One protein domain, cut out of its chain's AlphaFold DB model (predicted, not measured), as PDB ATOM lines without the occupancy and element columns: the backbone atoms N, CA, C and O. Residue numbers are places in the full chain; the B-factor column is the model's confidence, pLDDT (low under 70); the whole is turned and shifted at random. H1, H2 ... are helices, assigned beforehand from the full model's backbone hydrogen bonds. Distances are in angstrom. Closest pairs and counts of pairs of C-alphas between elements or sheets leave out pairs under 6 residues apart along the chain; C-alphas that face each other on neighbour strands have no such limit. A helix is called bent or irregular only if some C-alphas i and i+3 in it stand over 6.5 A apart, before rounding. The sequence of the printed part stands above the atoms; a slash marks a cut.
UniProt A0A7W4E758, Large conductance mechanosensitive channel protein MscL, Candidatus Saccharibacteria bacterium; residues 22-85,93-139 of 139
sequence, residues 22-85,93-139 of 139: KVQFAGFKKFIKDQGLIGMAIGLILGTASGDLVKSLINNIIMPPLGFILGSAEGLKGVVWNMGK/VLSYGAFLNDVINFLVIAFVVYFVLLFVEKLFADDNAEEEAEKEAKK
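What this domain is: This is residues 22 to 85 and 93 to 139 of the 139 residues of the protein "Large conductance mechanosensitive channel protein MscL" of Candidatus Saccharibacteria bacterium (UniProt A0A7W4E758). Two long helices, H2 and H4, cross as an open, flat X, packing on each other only where they cross. H1 makes a corner with the beginning of H2 and sticks out with residues 22 to 50, and residues 117 to 139, mostly H4, stick out as another free arm; near the other ends of the X, the short H3 packs on the last part of H2 and on the first part of H4. The printed part has 111 residues, with four named helices in the order H1, H2, H3, H4 and no named strand, and its class is all helix. The whole is extended, with a radius of gyration of the C-alphas of 23.2 A, and flat, spanning 70 by 49 by 19 A.

Where its parts are: H1 is residues 22 to 34, 18.2 A from first to last C-alpha, and begins at C-alpha 22 at (114.916, 98.596, 58.491). H2 is residues 37 to 69, 46.0 A long, from C-alpha 37 at (115.153, 100.233, 78.851). It has a kink of 38 degrees near residue 63, and it is neither bent nor irregular, but only just: C-alphas 61 and 64 are 6.3 A apart. H3 is residues 73 to 76, 6.0 A from first to last C-alpha; it is neither bent nor irregular, but only just, as C-alphas 73 and 76 are 6.0 A apart. H4 is residues 96 to 137, the longest helix with 42 residues, and measures 59.5 A to C-alpha 137 at (98.999, 124.564, 98.714). It has a kink of 44 degrees near residue 126, and it is neither bent nor irregular, but only just: C-alphas 123 and 126 are 6.0 A apart.

How they stand to each other: H1 and H2 are close but not clearly touching, with the closest C-alphas, those of Ile 32 and Ile 38, 6.7 A apart. Their lines stand at a steep tilt of 65 degrees, and they run the same way. H2 and H4 touch, H2 with residues 54 to 58 alone and H4 with residues 109 to 113 alone. Their closest C-alphas are those of Ile 58 and Ile 109, 6.8 A apart. They stand at a steep tilt of 56 degrees and run opposite ways, with their centres 12.5 A apart. H2 and H3 touch only at the corner by their link, H2 with residues 63 to 67 alone, and the closest C-alphas, those of Gly 67 and Ala 73, are 4.4 A apart. H3 and H4 only just touch, with 3 pairs of C-alphas within 8 A; H4 does so with residues 97 to 101 alone, and the closest C-alphas are those of Leu 76 and Gly 97, 6.1 A apart. H1 is apart from H3 and from H4. In H1 every O i to N i+4 pair is within hydrogen-bond range, in H2 26 of 29 and in H4 35 of 38, while H3 is too short for such a pair.

The domain as a whole: The two C-alphas farthest apart, those of Lys 85 and Lys 138, are 76.9 A apart. Without the stretches that stand free, residues 22 to 50 and 117 to 139, the body has 59 residues and spans 45 by 19 by 15 A. The links H1 to H2 and H2 to H3 are tight. The link from H3 to H4 runs across the cut: residues 86 to 92 are not printed, and C-alphas 85 and 93 are 9.7 A apart. The mean pLDDT of the printed part is 72.9; it is under 70 in residues 65 to 85, 93 to 98 and 126 to 139, and the mean of H3 is 46. Residue 139 is the chain's last residue.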
ATOM      1  N   LYS A  22     115.757  97.488  58.015       71.50
ATOM      2  CA  LYS A  22     114.916  98.596  58.491       71.50
ATOM      3  C   LYS A  22     113.807  98.138  59.451       71.50
ATOM      4  O   LYS A  22     113.496  98.854  60.397       71.50
ATOM      5  N   VAL A  23     113.234  96.949  59.239       78.75
ATOM      6  CA  VAL A  23     112.175  96.376  60.091       78.75
ATOM      7  C   VAL A  23     112.756  95.881  61.414       78.75
ATOM      8  O   VAL A  23     112.133  96.078  62.454       78.75
ATOM      9  N   GLN A  24     113.976  95.331  61.409       81.00
ATOM     10  CA  GLN A  24     114.673  94.966  62.649       81.00
ATOM     11  C   GLN A  24     115.007  96.195  63.493       81.00
ATOM     12  O   GLN A  24     114.738  96.204  64.689       81.00
ATOM     13  N   PHE A  25     115.530  97.257  62.876       84.12
ATOM     14  CA  PHE A  25     115.842  98.495  63.589       84.12
ATOM     15  C   PHE A  25     114.584  99.173  64.154       84.12
ATOM     16  O   PHE A  25     114.578  99.629  65.298       84.12
ATOM     17  N   ALA A  26     113.487  99.190  63.389       84.75
ATOM     18  CA  ALA A  26     112.200  99.688  63.870       84.75
ATOM     19  C   ALA A  26     111.637  98.825  65.015       84.75
ATOM     20  O   ALA A  26     111.156  99.369  66.010       84.75
ATOM     21  N   GLY A  27     111.742  97.495  64.908       83.44
ATOM     22  CA  GLY A  27     111.343  96.549  65.952       83.44
ATOM     23  C   GLY A  27     112.177  96.689  67.226       83.44
ATOM     24  O   GLY A  27     111.626  96.701  68.321       83.44
ATOM     25  N   PHE A  28     113.482  96.905  67.087       82.44
ATOM     26  CA  PHE A  28     114.397  97.147  68.198       82.44
ATOM     27  C   PHE A  28     114.118  98.483  68.895       82.44
ATOM     28  O   PHE A  28     113.995  98.533  70.117       82.44
ATOM     29  N   LYS A  29     113.918  99.563  68.127       85.00
ATOM     30  CA  LYS A  29     113.514 100.866  68.676       85.00
ATOM     31  C   LYS A  29     112.190 100.767  69.434       85.00
ATOM     32  O   LYS A  29     112.036 101.416  70.465       85.00
ATOM     33  N   LYS A  30     111.237  99.978  68.927       84.00
ATOM     34  CA  LYS A  30     109.957  99.734  69.598       84.00
ATOM     35  C   LYS A  30     110.145  98.925  70.886       84.00
ATOM     36  O   LYS A  30     109.642  99.341  71.915       84.00
ATOM     37  N   PHE A  31     110.950  97.866  70.862       85.75
ATOM     38  CA  PHE A  31     111.280  97.063  72.042       85.75
ATOM     39  C   PHE A  31     111.928  97.886  73.165       85.75
ATOM     40  O   PHE A  31     111.486  97.824  74.308       85.75
ATOM     41  N   ILE A  32     112.929  98.711  72.836       87.75
ATOM     42  CA  ILE A  32     113.595  99.597  73.804       87.75
ATOM     43  C   ILE A  32     112.597 100.550  74.473       87.75
ATOM     44  O   ILE A  32     112.701 100.813  75.672       87.75
ATOM     45  N   LYS A  33     111.645 101.081  73.696       85.56
ATOM     46  CA  LYS A  33     110.604 101.979  74.203       85.56
ATOM     47  C   LYS A  33     109.586 101.241  75.069       85.56
ATOM     48  O   LYS A  33     109.307 101.701  76.168       85.56
ATOM     49  N   ASP A  34     109.079 100.106  74.595       83.25
ATOM     50  CA  ASP A  34     108.036  99.330  75.274       83.25
ATOM     51  C   ASP A  34     108.534  98.724  76.598       83.25
ATOM     52  O   ASP A  34     107.752  98.543  77.523       83.25
ATOM     53  N   GLN A  35     109.832  98.425  76.711       83.69
ATOM     54  CA  GLN A  35     110.437  97.866  77.926       83.69
ATOM     55  C   GLN A  35     111.035  98.921  78.869       83.69
ATOM     56  O   GLN A  35     111.640  98.561  79.874       83.69
ATOM     57  N   GLY A  36     110.931 100.220  78.556       86.88
ATOM     58  CA  GLY A  36     111.475 101.283  79.414       86.88
ATOM     59  C   GLY A  36     113.002 101.238  79.597       86.88
ATOM     60  O   GLY A  36     113.539 101.867  80.510       86.88
ATOM     61  N   LEU A  37     113.721 100.529  78.718       87.56
ATOM     62  CA  LEU A  37     115.153 100.233  78.851       87.56
ATOM     63  C   LEU A  37     116.017 101.504  78.892       87.56
ATOM     64  O   LEU A  37     117.082 101.517  79.501       87.56
ATOM     65  N   ILE A  38     115.555 102.584  78.253       88.50
ATOM     66  CA  ILE A  38     116.265 103.870  78.183       88.50
ATOM     67  C   ILE A  38     116.471 104.457  79.585       88.50
ATOM     68  O   ILE A  38     117.578 104.881  79.904       88.50
ATOM     69  N   GLY A  39     115.435 104.448  80.430       90.25
ATOM     70  CA  GLY A  39     115.526 104.989  81.790       90.25
ATOM     71  C   GLY A  39     116.479 104.174  82.663       90.25
ATOM     72  O   GLY A  39     117.346 104.736  83.328       90.25
ATOM     73  N   MET A  40     116.388 102.844  82.580       92.94
ATOM     74  CA  MET A  40     117.297 101.931  83.282       92.94
ATOM     75  C   MET A  40     118.752 102.106  82.823       92.94
ATOM     76  O   MET A  40     119.658 102.141  83.654       92.94
ATOM     77  N   ALA A  41     118.987 102.238  81.514       90.88
ATOM     78  CA  ALA A  41     120.325 102.414  80.959       90.88
ATOM     79  C   ALA A  41     120.973 103.713  81.453       90.88
ATOM     80  O   ALA A  41     122.122 103.699  81.886       90.88
ATOM     81  N   ILE A  42     120.229 104.823  81.441       93.19
ATOM     82  CA  ILE A  42     120.722 106.115  81.932       93.19
ATOM     83  C   ILE A  42     121.004 106.047  83.436       93.19
ATOM     84  O   ILE A  42     122.071 106.478  83.868       93.19
ATOM     85  N   GLY A  43     120.094 105.457  84.219       93.31
ATOM     86  CA  GLY A  43     120.274 105.283  85.662       93.31
ATOM     87  C   GLY A  43     121.515 104.460  86.011       93.31
ATOM     88  O   GLY A  43     122.269 104.841  86.903       93.31
ATOM     89  N   LEU A  44     121.784 103.378  85.273       94.06
ATOM     90  CA  LEU A  44     122.980 102.561  85.478       94.06
ATOM     91  C   LEU A  44     124.261 103.322  85.116       94.06
ATOM     92  O   LEU A  44     125.206 103.305  85.897       94.06
ATOM     93  N   ILE A  45     124.290 104.005  83.967       94.69
ATOM     94  CA  ILE A  45     125.461 104.775  83.518       94.69
ATOM     95  C   ILE A  45     125.795 105.866  84.539       94.69
ATOM     96  O   ILE A  45     126.938 105.961  84.988       94.69
ATOM     97  N   LEU A  46     124.792 106.648  84.951       94.31
ATOM     98  CA  LEU A  46     124.970 107.683  85.967       94.31
ATOM     99  C   LEU A  46     125.389 107.077  87.310       94.31
ATOM    100  O   LEU A  46     126.353 107.550  87.899       94.31
ATOM    101  N   GLY A  47     124.759 105.982  87.746       90.19
ATOM    102  CA  GLY A  47     125.128 105.284  88.979       90.19
ATOM    103  C   GLY A  47     126.581 104.800  88.982       90.19
ATOM    104  O   GLY A  47     127.295 104.994  89.967       90.19
ATOM    105  N   THR A  48     127.057 104.231  87.869       92.69
ATOM    106  CA  THR A  48     128.462 103.816  87.735       92.69
ATOM    107  C   THR A  48     129.419 105.005  87.761       92.69
ATOM    108  O   THR A  48     130.400 104.975  88.502       92.69
ATOM    109  N   ALA A  49     129.104 106.082  87.037       93.75
ATOM    110  CA  ALA A  49     129.941 107.276  86.982       93.75
ATOM    111  C   ALA A  49     130.029 107.983  88.346       93.75
ATOM    112  O   ALA A  49     131.114 108.387  88.764       93.75
ATOM    113  N   SER A  50     128.912 108.083  89.073       87.62
ATOM    114  CA  SER A  50     128.876 108.614  90.440       87.62
ATOM    115  C   SER A  50     129.700 107.756  91.400       87.62
ATOM    116  O   SER A  50     130.464 108.296  92.198       87.62
ATOM    117  N   GLY A  51     129.605 106.426  91.298       89.44
ATOM    118  CA  GLY A  51     130.425 105.511  92.093       89.44
ATOM    119  C   GLY A  51     131.924 105.701  91.849       89.44
ATOM    120  O   GLY A  51     132.705 105.731  92.800       89.44
ATOM    121  N   ASP A  52     132.333 105.883  90.595       90.88
ATOM    122  CA  ASP A  52     133.736 106.108  90.239       90.88
ATOM    123  C   ASP A  52     134.247 107.488  90.677       90.88
ATOM    124  O   ASP A  52     135.386 107.599  91.134       90.88
ATOM    125  N   LEU A  53     133.402 108.524  90.639       89.06
ATOM    126  CA  LEU A  53     133.731 109.840  91.191       89.06
ATOM    127  C   LEU A  53     133.990 109.764  92.701       89.06
ATOM    128  O   LEU A  53     134.998 110.284  93.181       89.06
ATOM    129  N   VAL A  54     133.116 109.079  93.446       85.56
ATOM    130  CA  VAL A  54     133.284 108.910  94.895       85.56
ATOM    131  C   VAL A  54     134.537 108.092  95.204       85.56
ATOM    132  O   VAL A  54     135.339 108.502  96.041       85.56
ATOM    133  N   LYS A  55     134.782 106.988  94.486       85.44
ATOM    134  CA  LYS A  55     136.035 106.224  94.620       85.44
ATOM    135  C   LYS A  55     137.261 107.092  94.352       85.44
ATOM    136  O   LYS A  55     138.221 107.021  95.106       85.44
ATOM    137  N   SER A  56     137.240 107.920  93.309       87.69
ATOM    138  CA  SER A  56     138.340 108.835  92.987       87.69
ATOM    139  C   SER A  56     138.590 109.842  94.111       87.69
ATOM    140  O   SER A  56     139.737 110.048  94.506       87.69
ATOM    141  N   LEU A  57     137.530 110.418  94.684       85.44
ATOM    142  CA  LEU A  57     137.634 111.324  95.829       85.44
ATOM    143  C   LEU A  57     138.318 110.639  97.018       85.44
ATOM    144  O   LEU A  57     139.239 111.188  97.618       85.44
ATOM    145  N   ILE A  58     137.909 109.412  97.325       79.88
ATOM    146  CA  ILE A  58     138.465 108.638  98.436       79.88
ATOM    147  C   ILE A  58     139.929 108.299  98.161       79.88
ATOM    148  O   ILE A  58     140.797 108.560  98.991       79.88
ATOM    149  N   ASN A  59     140.217 107.785  96.968       81.31
ATOM    150  CA  ASN A  59     141.551 107.350  96.587       81.31
ATOM    151  C   ASN A  59     142.563 108.501  96.565       81.31
ATOM    152  O   ASN A  59     143.717 108.304  96.932       81.31
ATOM    153  N   ASN A  60     142.136 109.694  96.153       80.81
ATOM    154  CA  ASN A  60     143.031 110.833  95.973       80.81
ATOM    155  C   ASN A  60     143.101 111.760  97.192       80.81
ATOM    156  O   ASN A  60     144.122 112.411  97.381       80.81
ATOM    157  N   ILE A  61     142.046 111.842  98.011       79.38
ATOM    158  CA  ILE A  61     141.987 112.784  99.144       79.38
ATOM    159  C   ILE A  61     142.044 112.068 100.492       79.38
ATOM    160  O   ILE A  61     142.709 112.547 101.406       79.38
ATOM    161  N   ILE A  62     141.381 110.921 100.629       73.12
ATOM    162  CA  ILE A  62     141.235 110.233 101.920       73.12
ATOM    163  C   ILE A  62     142.349 109.207 102.141       73.12
ATOM    164  O   ILE A  62     142.902 109.123 103.238       73.12
ATOM    165  N   MET A  63     142.732 108.456 101.105       71.44
ATOM    166  CA  MET A  63     143.787 107.448 101.223       71.44
ATOM    167  C   MET A  63     145.182 108.015 101.531       71.44
ATOM    168  O   MET A  63     145.875 107.362 102.304       71.44
ATOM    169  N   PRO A  64     145.646 109.173 101.015       72.62
ATOM    170  CA  PRO A  64     146.991 109.652 101.350       72.62
ATOM    171  C   PRO A  64     147.165 110.005 102.842       72.62
ATOM    172  O   PRO A  64     148.125 109.524 103.449       72.62
ATOM    173  N   PRO A  65     146.240 110.746 103.492       69.50
ATOM    174  CA  PRO A  65     146.295 110.979 104.938       69.50
ATOM    175  C   PRO A  65     146.085 109.706 105.765       69.50
ATOM    176  O   PRO A  65     146.799 109.493 106.743       69.50
ATOM    177  N   LEU A  66     145.153 108.828 105.368       63.25
ATOM    178  CA  LEU A  66     144.959 107.540 106.047       63.25
ATOM    179  C   LEU A  66     146.187 106.641 105.914       63.25
ATOM    180  O   LEU A  66     146.575 106.001 106.882       63.25
ATOM    181  N   GLY A  67     146.835 106.638 104.754       61.81
ATOM    182  CA  GLY A  67     148.094 105.948 104.521       61.81
ATOM    183  C   GLY A  67     149.206 106.508 105.397       61.81
ATOM    184  O   GLY A  67     150.016 105.744 105.891       61.81
ATOM    185  N   PHE A  68     149.239 107.809 105.673       62.00
ATOM    186  CA  PHE A  68     150.227 108.378 106.589       62.00
ATOM    187  C   PHE A  68     149.998 107.945 108.052       62.00
ATOM    188  O   PHE A  68     150.955 107.640 108.758       62.00
ATOM    189  N   ILE A  69     148.738 107.863 108.496       56.44
ATOM    190  CA  ILE A  69     148.361 107.535 109.885       56.44
ATOM    191  C   ILE A  69     148.392 106.023 110.159       56.44
ATOM    192  O   ILE A  69     148.832 105.595 111.224       56.44
ATOM    193  N   LEU A  70     147.952 105.206 109.199       55.56
ATOM    194  CA  LEU A  70     147.951 103.741 109.280       55.56
ATOM    195  C   LEU A  70     149.335 103.135 108.968       55.56
ATOM    196  O   LEU A  70     149.490 101.918 109.018       55.56
ATOM    197  N   GLY A  71     150.338 103.977 108.689       48.44
ATOM    198  CA  GLY A  71     151.706 103.573 108.380       48.44
ATOM    199  C   GLY A  71     151.821 103.041 106.959       48.44
ATOM    200  O   GLY A  71     151.810 101.841 106.761       48.44
ATOM    201  N   SER A  72     151.950 103.941 105.985       45.94
ATOM    202  CA  SER A  72     151.897 103.719 104.535       45.94
ATOM    203  C   SER A  72     150.685 102.882 104.070       45.94
ATOM    204  O   SER A  72     150.425 101.778 104.530       45.94
ATOM    205  N   ALA A  73     149.980 103.297 103.018       46.72
ATOM    206  CA  ALA A  73     149.141 102.346 102.266       46.72
ATOM    207  C   ALA A  73     149.979 101.133 101.756       46.72
ATOM    208  O   ALA A  73     149.455 100.050 101.491       46.72
ATOM    209  N   GLU A  74     151.308 101.302 101.714       49.44
ATOM    210  CA  GLU A  74     152.333 100.266 101.560       49.44
ATOM    211  C   GLU A  74     152.616  99.422 102.813       49.44
ATOM    212  O   GLU A  74     153.173  98.347 102.670       49.44
ATOM    213  N   GLY A  75     152.302  99.868 104.030       44.25
ATOM    214  CA  GLY A  75     152.603  99.160 105.274       44.25
ATOM    215  C   GLY A  75     151.554  98.127 105.654       44.25
ATOM    216  O   GLY A  75     151.901  97.216 106.379       44.25
ATOM    217  N   LEU A  76     150.346  98.151 105.074       44.28
ATOM    218  CA  LEU A  76     149.401  97.013 105.065       44.28
ATOM    219  C   LEU A  76     149.667  96.026 103.915       44.28
ATOM    220  O   LEU A  76     149.463  94.825 104.076       44.28
ATOM    221  N   LYS A  77     150.230  96.505 102.796       44.91
ATOM    222  CA  LYS A  77     150.979  95.658 101.843       44.91
ATOM    223  C   LYS A  77     152.324  95.178 102.415       44.91
ATOM    224  O   LYS A  77     152.898  94.231 101.895       44.91
ATOM    225  N   GLY A  78     152.791  95.831 103.478       41.38
ATOM    226  CA  GLY A  78     154.028  95.601 104.218       41.38
ATOM    227  C   GLY A  78     153.821  94.855 105.537       41.38
ATOM    228  O   GLY A  78     154.789  94.334 106.077       41.38
ATOM    229  N   VAL A  79     152.573  94.652 105.986       39.62
ATOM    230  CA  VAL A  79     152.189  93.566 106.900       39.62
ATOM    231  C   VAL A  79     152.044  92.291 106.066       39.62
ATOM    232  O   VAL A  79     151.082  91.532 106.145       39.62
ATOM    233  N   VAL A  80     153.062  92.034 105.247       40.16
ATOM    234  CA  VAL A  80     153.565  90.684 105.104       40.16
ATOM    235  C   VAL A  80     154.214  90.424 106.454       40.16
ATOM    236  O   VAL A  80     155.304  90.919 106.743       40.16
ATOM    237  N   TRP A  81     153.538  89.689 107.334       37.97
ATOM    238  CA  TRP A  81     154.312  89.003 108.352       37.97
ATOM    239  C   TRP A  81     155.211  88.060 107.557       37.97
ATOM    240  O   TRP A  81     154.725  87.090 106.977       37.97
ATOM    241  N   ASN A  82     156.489  88.418 107.413       40.25
ATOM    242  CA  ASN A  82     157.502  87.569 106.805       40.25
ATOM    243  C   ASN A  82     157.678  86.333 107.703       40.25
ATOM    244  O   ASN A  82     158.673  86.205 108.413       40.25
ATOM    245  N   MET A  83     156.710  85.417 107.709       33.44
ATOM    246  CA  MET A  83     157.001  84.031 108.024       33.44
ATOM    247  C   MET A  83     157.801  83.532 106.832       33.44
ATOM    248  O   MET A  83     157.309  83.530 105.709       33.44
ATOM    249  N   GLY A  84     159.085  83.289 107.081       40.31
ATOM    250  CA  GLY A  84     160.119  83.177 106.065       40.31
ATOM    251  C   GLY A  84     159.891  82.138 104.963       40.31
ATOM    252  O   GLY A  84     158.878  81.451 104.858       40.31
ATOM    253  N   LYS A  85     160.915  82.043 104.114       31.84
ATOM    254  CA  LYS A  85     160.981  81.211 102.909       31.84
ATOM    255  C   LYS A  85     160.387  79.808 103.109       31.84
ATOM    256  O   LYS A  85     160.822  79.053 103.975       31.84
ATOM    257  N   VAL A  93     152.891  83.601  99.344       52.09
ATOM    258  CA  VAL A  93     152.368  84.683 100.181       52.09
ATOM    259  C   VAL A  93     150.849  84.520 100.259       52.09
ATOM    260  O   VAL A  93     150.124  84.849  99.322       52.09
ATOM    261  N   LEU A  94     150.342  83.975 101.367       50.88
ATOM    262  CA  LEU A  94     148.921  84.075 101.705       50.88
ATOM    263  C   LEU A  94     148.651  85.509 102.177       50.88
ATOM    264  O   LEU A  94     148.840  85.844 103.344       50.88
ATOM    265  N   SER A  95     148.233  86.365 101.247       57.94
ATOM    266  CA  SER A  95     147.996  87.799 101.453       57.94
ATOM    267  C   SER A  95     146.724  88.099 102.263       57.94
ATOM    268  O   SER A  95     145.861  88.850 101.811       57.94
ATOM    269  N   TYR A  96     146.591  87.554 103.477       56.53
ATOM    270  CA  TYR A  96     145.498  87.917 104.395       56.53
ATOM    271  C   TYR A  96     145.483  89.432 104.687       56.53
ATOM    272  O   TYR A  96     144.419  90.031 104.822       56.53
ATOM    273  N   GLY A  97     146.658  90.074 104.674       57.06
ATOM    274  CA  GLY A  97     146.792  91.529 104.782       57.06
ATOM    275  C   GLY A  97     146.154  92.306 103.623       57.06
ATOM    276  O   GLY A  97     145.588  93.369 103.852       57.06
ATOM    277  N   ALA A  98     146.163  91.765 102.398       68.44
ATOM    278  CA  ALA A  98     145.530  92.418 101.250       68.44
ATOM    279  C   ALA A  98     144.001  92.393 101.364       68.44
ATOM    280  O   ALA A  98     143.356  93.417 101.177       68.44
ATOM    281  N   PHE A  99     143.433  91.253 101.765       71.19
ATOM    282  CA  PHE A  99     141.993  91.145 101.992       71.19
ATOM    283  C   PHE A  99     141.527  92.046 103.143       71.19
ATOM    284  O   PHE A  99     140.519  92.736 103.020       71.19
ATOM    285  N   LEU A 100     142.274  92.095 104.251       71.75
ATOM    286  CA  LEU A 100     141.945  92.982 105.368       71.75
ATOM    287  C   LEU A 100     142.030  94.463 104.963       71.75
ATOM    288  O   LEU A 100     141.186  95.256 105.370       71.75
ATOM    289  N   ASN A 101     142.997  94.826 104.117       71.00
ATOM    290  CA  ASN A 101     143.095  96.164 103.541       71.00
ATOM    291  C   ASN A 101     141.888  96.495 102.645       71.00
ATOM    292  O   ASN A 101     141.316  97.574 102.771       71.00
ATOM    293  N   ASP A 102     141.445  95.559 101.801       78.00
ATOM    294  CA  ASP A 102     140.251  95.739 100.966       78.00
ATOM    295  C   ASP A 102     138.983  95.926 101.815       78.00
ATOM    296  O   ASP A 102     138.141  96.766 101.496       78.00
ATOM    297  N   VAL A 103     138.865  95.203 102.935       81.88
ATOM    298  CA  VAL A 103     137.757  95.363 103.893       81.88
ATOM    299  C   VAL A 103     137.794  96.737 104.563       81.88
ATOM    300  O   VAL A 103     136.763  97.405 104.644       81.88
ATOM    301  N   ILE A 104     138.967  97.196 105.013       75.25
ATOM    302  CA  ILE A 104     139.134  98.533 105.602       75.25
ATOM    303  C   ILE A 104     138.798  99.614 104.568       75.25
ATOM    304  O   ILE A 104     138.052 100.544 104.871       75.25
ATOM    305  N   ASN A 105     139.279  99.472 103.334       76.56
ATOM    306  CA  ASN A 105     138.969 100.392 102.245       76.56
ATOM    307  C   ASN A 105     137.461 100.427 101.951       76.56
ATOM    308  O   ASN A 105     136.878 101.499 101.811       76.56
ATOM    309  N   PHE A 106     136.796  99.269 101.937       83.38
ATOM    310  CA  PHE A 106     135.346  99.191 101.778       83.38
ATOM    311  C   PHE A 106     134.592  99.927 102.896       83.38
ATOM    312  O   PHE A 106     133.667 100.686 102.608       83.38
ATOM    313  N   LEU A 107     135.009  99.761 104.156       85.50
ATOM    314  CA  LEU A 107     134.446 100.486 105.303       85.50
ATOM    315  C   LEU A 107     134.620 102.005 105.164       85.50
ATOM    316  O   LEU A 107     133.677 102.753 105.416       85.50
ATOM    317  N   VAL A 108     135.793 102.464 104.714       82.06
ATOM    318  CA  VAL A 108     136.053 103.889 104.451       82.06
ATOM    319  C   VAL A 108     135.156 104.407 103.328       82.06
ATOM    320  O   VAL A 108     134.538 105.459 103.482       82.06
ATOM    321  N   ILE A 109     135.031 103.665 102.223       84.31
ATOM    322  CA  ILE A 109     134.159 104.046 101.106       84.31
ATOM    323  C   ILE A 109     132.705 104.148 101.562       84.31
ATOM    324  O   ILE A 109     132.050 105.150 101.278       84.31
ATOM    325  N   ALA A 110     132.212 103.157 102.306       87.50
ATOM    326  CA  ALA A 110     130.855 103.161 102.838       87.50
ATOM    327  C   ALA A 110     130.602 104.379 103.742       87.50
ATOM    328  O   ALA A 110     129.570 105.040 103.613       87.50
ATOM    329  N   PHE A 111     131.564 104.720 104.605       87.50
ATOM    330  CA  PHE A 111     131.475 105.889 105.476       87.50
ATOM    331  C   PHE A 111     131.420 107.192 104.672       87.50
ATOM    332  O   PHE A 111     130.531 108.010 104.884       87.50
ATOM    333  N   VAL A 112     132.311 107.379 103.695       84.88
ATOM    334  CA  VAL A 112     132.333 108.598 102.870       84.88
ATOM    335  C   VAL A 112     131.053 108.747 102.047       84.88
ATOM    336  O   VAL A 112     130.479 109.834 102.018       84.88
ATOM    337  N   VAL A 113     130.561 107.667 101.430       87.06
ATOM    338  CA  VAL A 113     129.287 107.679 100.690       87.06
ATOM    339  C   VAL A 113     128.138 108.125 101.596       87.06
ATOM    340  O   VAL A 113     127.339 108.961 101.188       87.06
ATOM    341  N   TYR A 114     128.081 107.629 102.834       88.38
ATOM    342  CA  TYR A 114     127.059 108.029 103.801       88.38
ATOM    343  C   TYR A 114     127.100 109.533 104.121       88.38
ATOM    344  O   TYR A 114     126.059 110.187 104.112       88.38
ATOM    345  N   PHE A 115     128.287 110.113 104.337       88.62
ATOM    346  CA  PHE A 115     128.406 111.561 104.562       88.62
ATOM    347  C   PHE A 115     127.980 112.383 103.349       88.62
ATOM    348  O   PHE A 115     127.329 113.412 103.517       88.62
ATOM    349  N   VAL A 116     128.331 111.939 102.139       85.44
ATOM    350  CA  VAL A 116     127.910 112.611 100.905       85.44
ATOM    351  C   VAL A 116     126.392 112.567 100.770       85.44
ATOM    352  O   VAL A 116     125.797 113.599 100.484       85.44
ATOM    353  N   LEU A 117     125.757 111.420 101.030       85.69
ATOM    354  CA  LEU A 117     124.298 111.300 101.010       85.69
ATOM    355  C   LEU A 117     123.641 112.226 102.034       85.69
ATOM    356  O   LEU A 117     122.747 112.973 101.668       85.69
ATOM    357  N   LEU A 118     124.138 112.266 103.273       86.75
ATOM    358  CA  LEU A 118     123.602 113.155 104.307       86.75
ATOM    359  C   LEU A 118     123.774 114.640 103.950       86.75
ATOM    360  O   LEU A 118     122.920 115.468 104.258       86.75
ATOM    361  N   PHE A 119     124.891 114.999 103.317       87.62
ATOM    362  CA  PHE A 119     125.138 116.363 102.854       87.62
ATOM    363  C   PHE A 119     124.192 116.746 101.712       87.62
ATOM    364  O   PHE A 119     123.619 117.830 101.720       87.62
ATOM    365  N   VAL A 120     123.999 115.832 100.765       86.25
ATOM    366  CA  VAL A 120     123.063 115.962  99.648       86.25
ATOM    367  C   VAL A 120     121.625 116.085 100.158       86.25
ATOM    368  O   VAL A 120     120.936 117.019  99.769       86.25
ATOM    369  N   GLU A 121     121.194 115.218 101.075       85.88
ATOM    370  CA  GLU A 121     119.879 115.295 101.721       85.88
ATOM    371  C   GLU A 121     119.672 116.641 102.412       85.88
ATOM    372  O   GLU A 121     118.614 117.230 102.259       85.88
ATOM    373  N   LYS A 122     120.681 117.174 103.110       84.94
ATOM    374  CA  LYS A 122     120.587 118.507 103.724       84.94
ATOM    375  C   LYS A 122     120.477 119.636 102.707       84.94
ATOM    376  O   LYS A 122     119.701 120.549 102.935       84.94
ATOM    377  N   LEU A 123     121.233 119.585 101.611       84.25
ATOM    378  CA  LEU A 123     121.161 120.621 100.576       84.25
ATOM    379  C   LEU A 123     119.826 120.602  99.832       84.25
ATOM    380  O   LEU A 123     119.281 121.655  99.536       84.25
ATOM    381  N   PHE A 124     119.289 119.416  99.547       78.25
ATOM    382  CA  PHE A 124     118.007 119.286  98.860       78.25
ATOM    383  C   PHE A 124     116.803 119.372  99.807       78.25
ATOM    384  O   PHE A 124     115.693 119.604  99.335       78.25
ATOM    385  N   ALA A 125     116.973 119.196 101.120       71.19
ATOM    386  CA  ALA A 125     115.891 119.368 102.092       71.19
ATOM    387  C   ALA A 125     115.389 120.818 102.148       71.19
ATOM    388  O   ALA A 125     114.194 121.024 102.344       71.19
ATOM    389  N   ASP A 126     116.269 121.797 101.924       61.72
ATOM    390  CA  ASP A 126     115.888 123.212 101.904       61.72
ATOM    391  C   ASP A 126     115.066 123.560 100.640       61.72
ATOM    392  O   ASP A 126     114.090 124.299 100.734       61.72
ATOM    393  N   ASP A 127     115.366 122.940  99.491       63.16
ATOM    394  CA  ASP A 127     114.648 123.172  98.224       63.16
ATOM    395  C   ASP A 127     113.326 122.377  98.118       63.16
ATOM    396  O   ASP A 127     112.320 122.877  97.610       63.16
ATOM    397  N   ASN A 128     113.286 121.130  98.612       60.16
ATOM    398  CA  ASN A 128     112.074 120.297  98.550       60.16
ATOM    399  C   ASN A 128     111.008 120.738  99.564       60.16
ATOM    400  O   ASN A 128     109.822 120.555  99.300       60.16
ATOM    401  N   ALA A 129     111.392 121.355 100.686       59.16
ATOM    402  CA  ALA A 129     110.429 121.892 101.648       59.16
ATOM    403  C   ALA A 129     109.578 123.029 101.049       59.16
ATOM    404  O   ALA A 129     108.392 123.131 101.361       59.16
ATOM    405  N   GLU A 130     110.146 123.850 100.161       61.31
ATOM    406  CA  GLU A 130     109.413 124.913  99.462       61.31
ATOM    407  C   GLU A 130     108.607 124.369  98.268       61.31
ATOM    408  O   GLU A 130     107.451 124.753  98.072       61.31
ATOM    409  N   GLU A 131     109.157 123.416  97.506       62.41
ATOM    410  CA  GLU A 131     108.485 122.859  96.325       62.41
ATOM    411  C   GLU A 131     107.338 121.886  96.670       62.41
ATOM    412  O   GLU A 131     106.333 121.830  95.953       62.41
ATOM    413  N   GLU A 132     107.446 121.122  97.764       62.31
ATOM    414  CA  GLU A 132     106.367 120.261  98.272       62.31
ATOM    415  C   GLU A 132     105.263 121.086  98.951       62.31
ATOM    416  O   GLU A 132     104.082 120.833  98.703       62.31
ATOM    417  N   ALA A 133     105.614 122.146  99.691       59.66
ATOM    418  CA  ALA A 133     104.635 123.069 100.267       59.66
ATOM    419  C   ALA A 133     103.835 123.826  99.188       59.66
ATOM    420  O   ALA A 133     102.628 124.027  99.342       59.66
ATOM    421  N   GLU A 134     104.453 124.199  98.062       62.84
ATOM    422  CA  GLU A 134     103.744 124.838  96.945       62.84
ATOM    423  C   GLU A 134     102.843 123.853  96.171       62.84
ATOM    424  O   GLU A 134     101.758 124.229  95.710       62.84
ATOM    425  N   LYS A 135     103.249 122.580  96.053       67.00
ATOM    426  CA  LYS A 135     102.447 121.521  95.411       67.00
ATOM    427  C   LYS A 135     101.247 121.091  96.261       67.00
ATOM    428  O   LYS A 135     100.214 120.745  95.689       67.00
ATOM    429  N   GLU A 136     101.345 121.152  97.588       60.25
ATOM    430  CA  GLU A 136     100.220 120.900  98.499       60.25
ATOM    431  C   GLU A 136      99.296 122.115  98.663       60.25
ATOM    432  O   GLU A 136      98.084 121.941  98.735       60.25
ATOM    433  N   ALA A 137      99.816 123.347  98.628       59.97
ATOM    434  CA  ALA A 137      98.999 124.564  98.714       59.97
ATOM    435  C   ALA A 137      98.195 124.881  97.435       59.97
ATOM    436  O   ALA A 137      97.267 125.690  97.471       59.97
ATOM    437  N   LYS A 138      98.551 124.272  96.295       61.66
ATOM    438  CA  LYS A 138      97.838 124.403  95.009       61.66
ATOM    439  C   LYS A 138      96.889 123.235  94.700       61.66
ATOM    440  O   LYS A 138      96.342 123.194  93.595       61.66
ATOM    441  N   LYS A 139      96.707 122.299  95.632       47.28
ATOM    442  CA  LYS A 139      95.782 121.166  95.517       47.28
ATOM    443  C   LYS A 139      94.513 121.413  96.328       47.28
ATOM    444  O   LYS A 139      93.446 120.974  95.846       47.28
TER     445      LYS A 139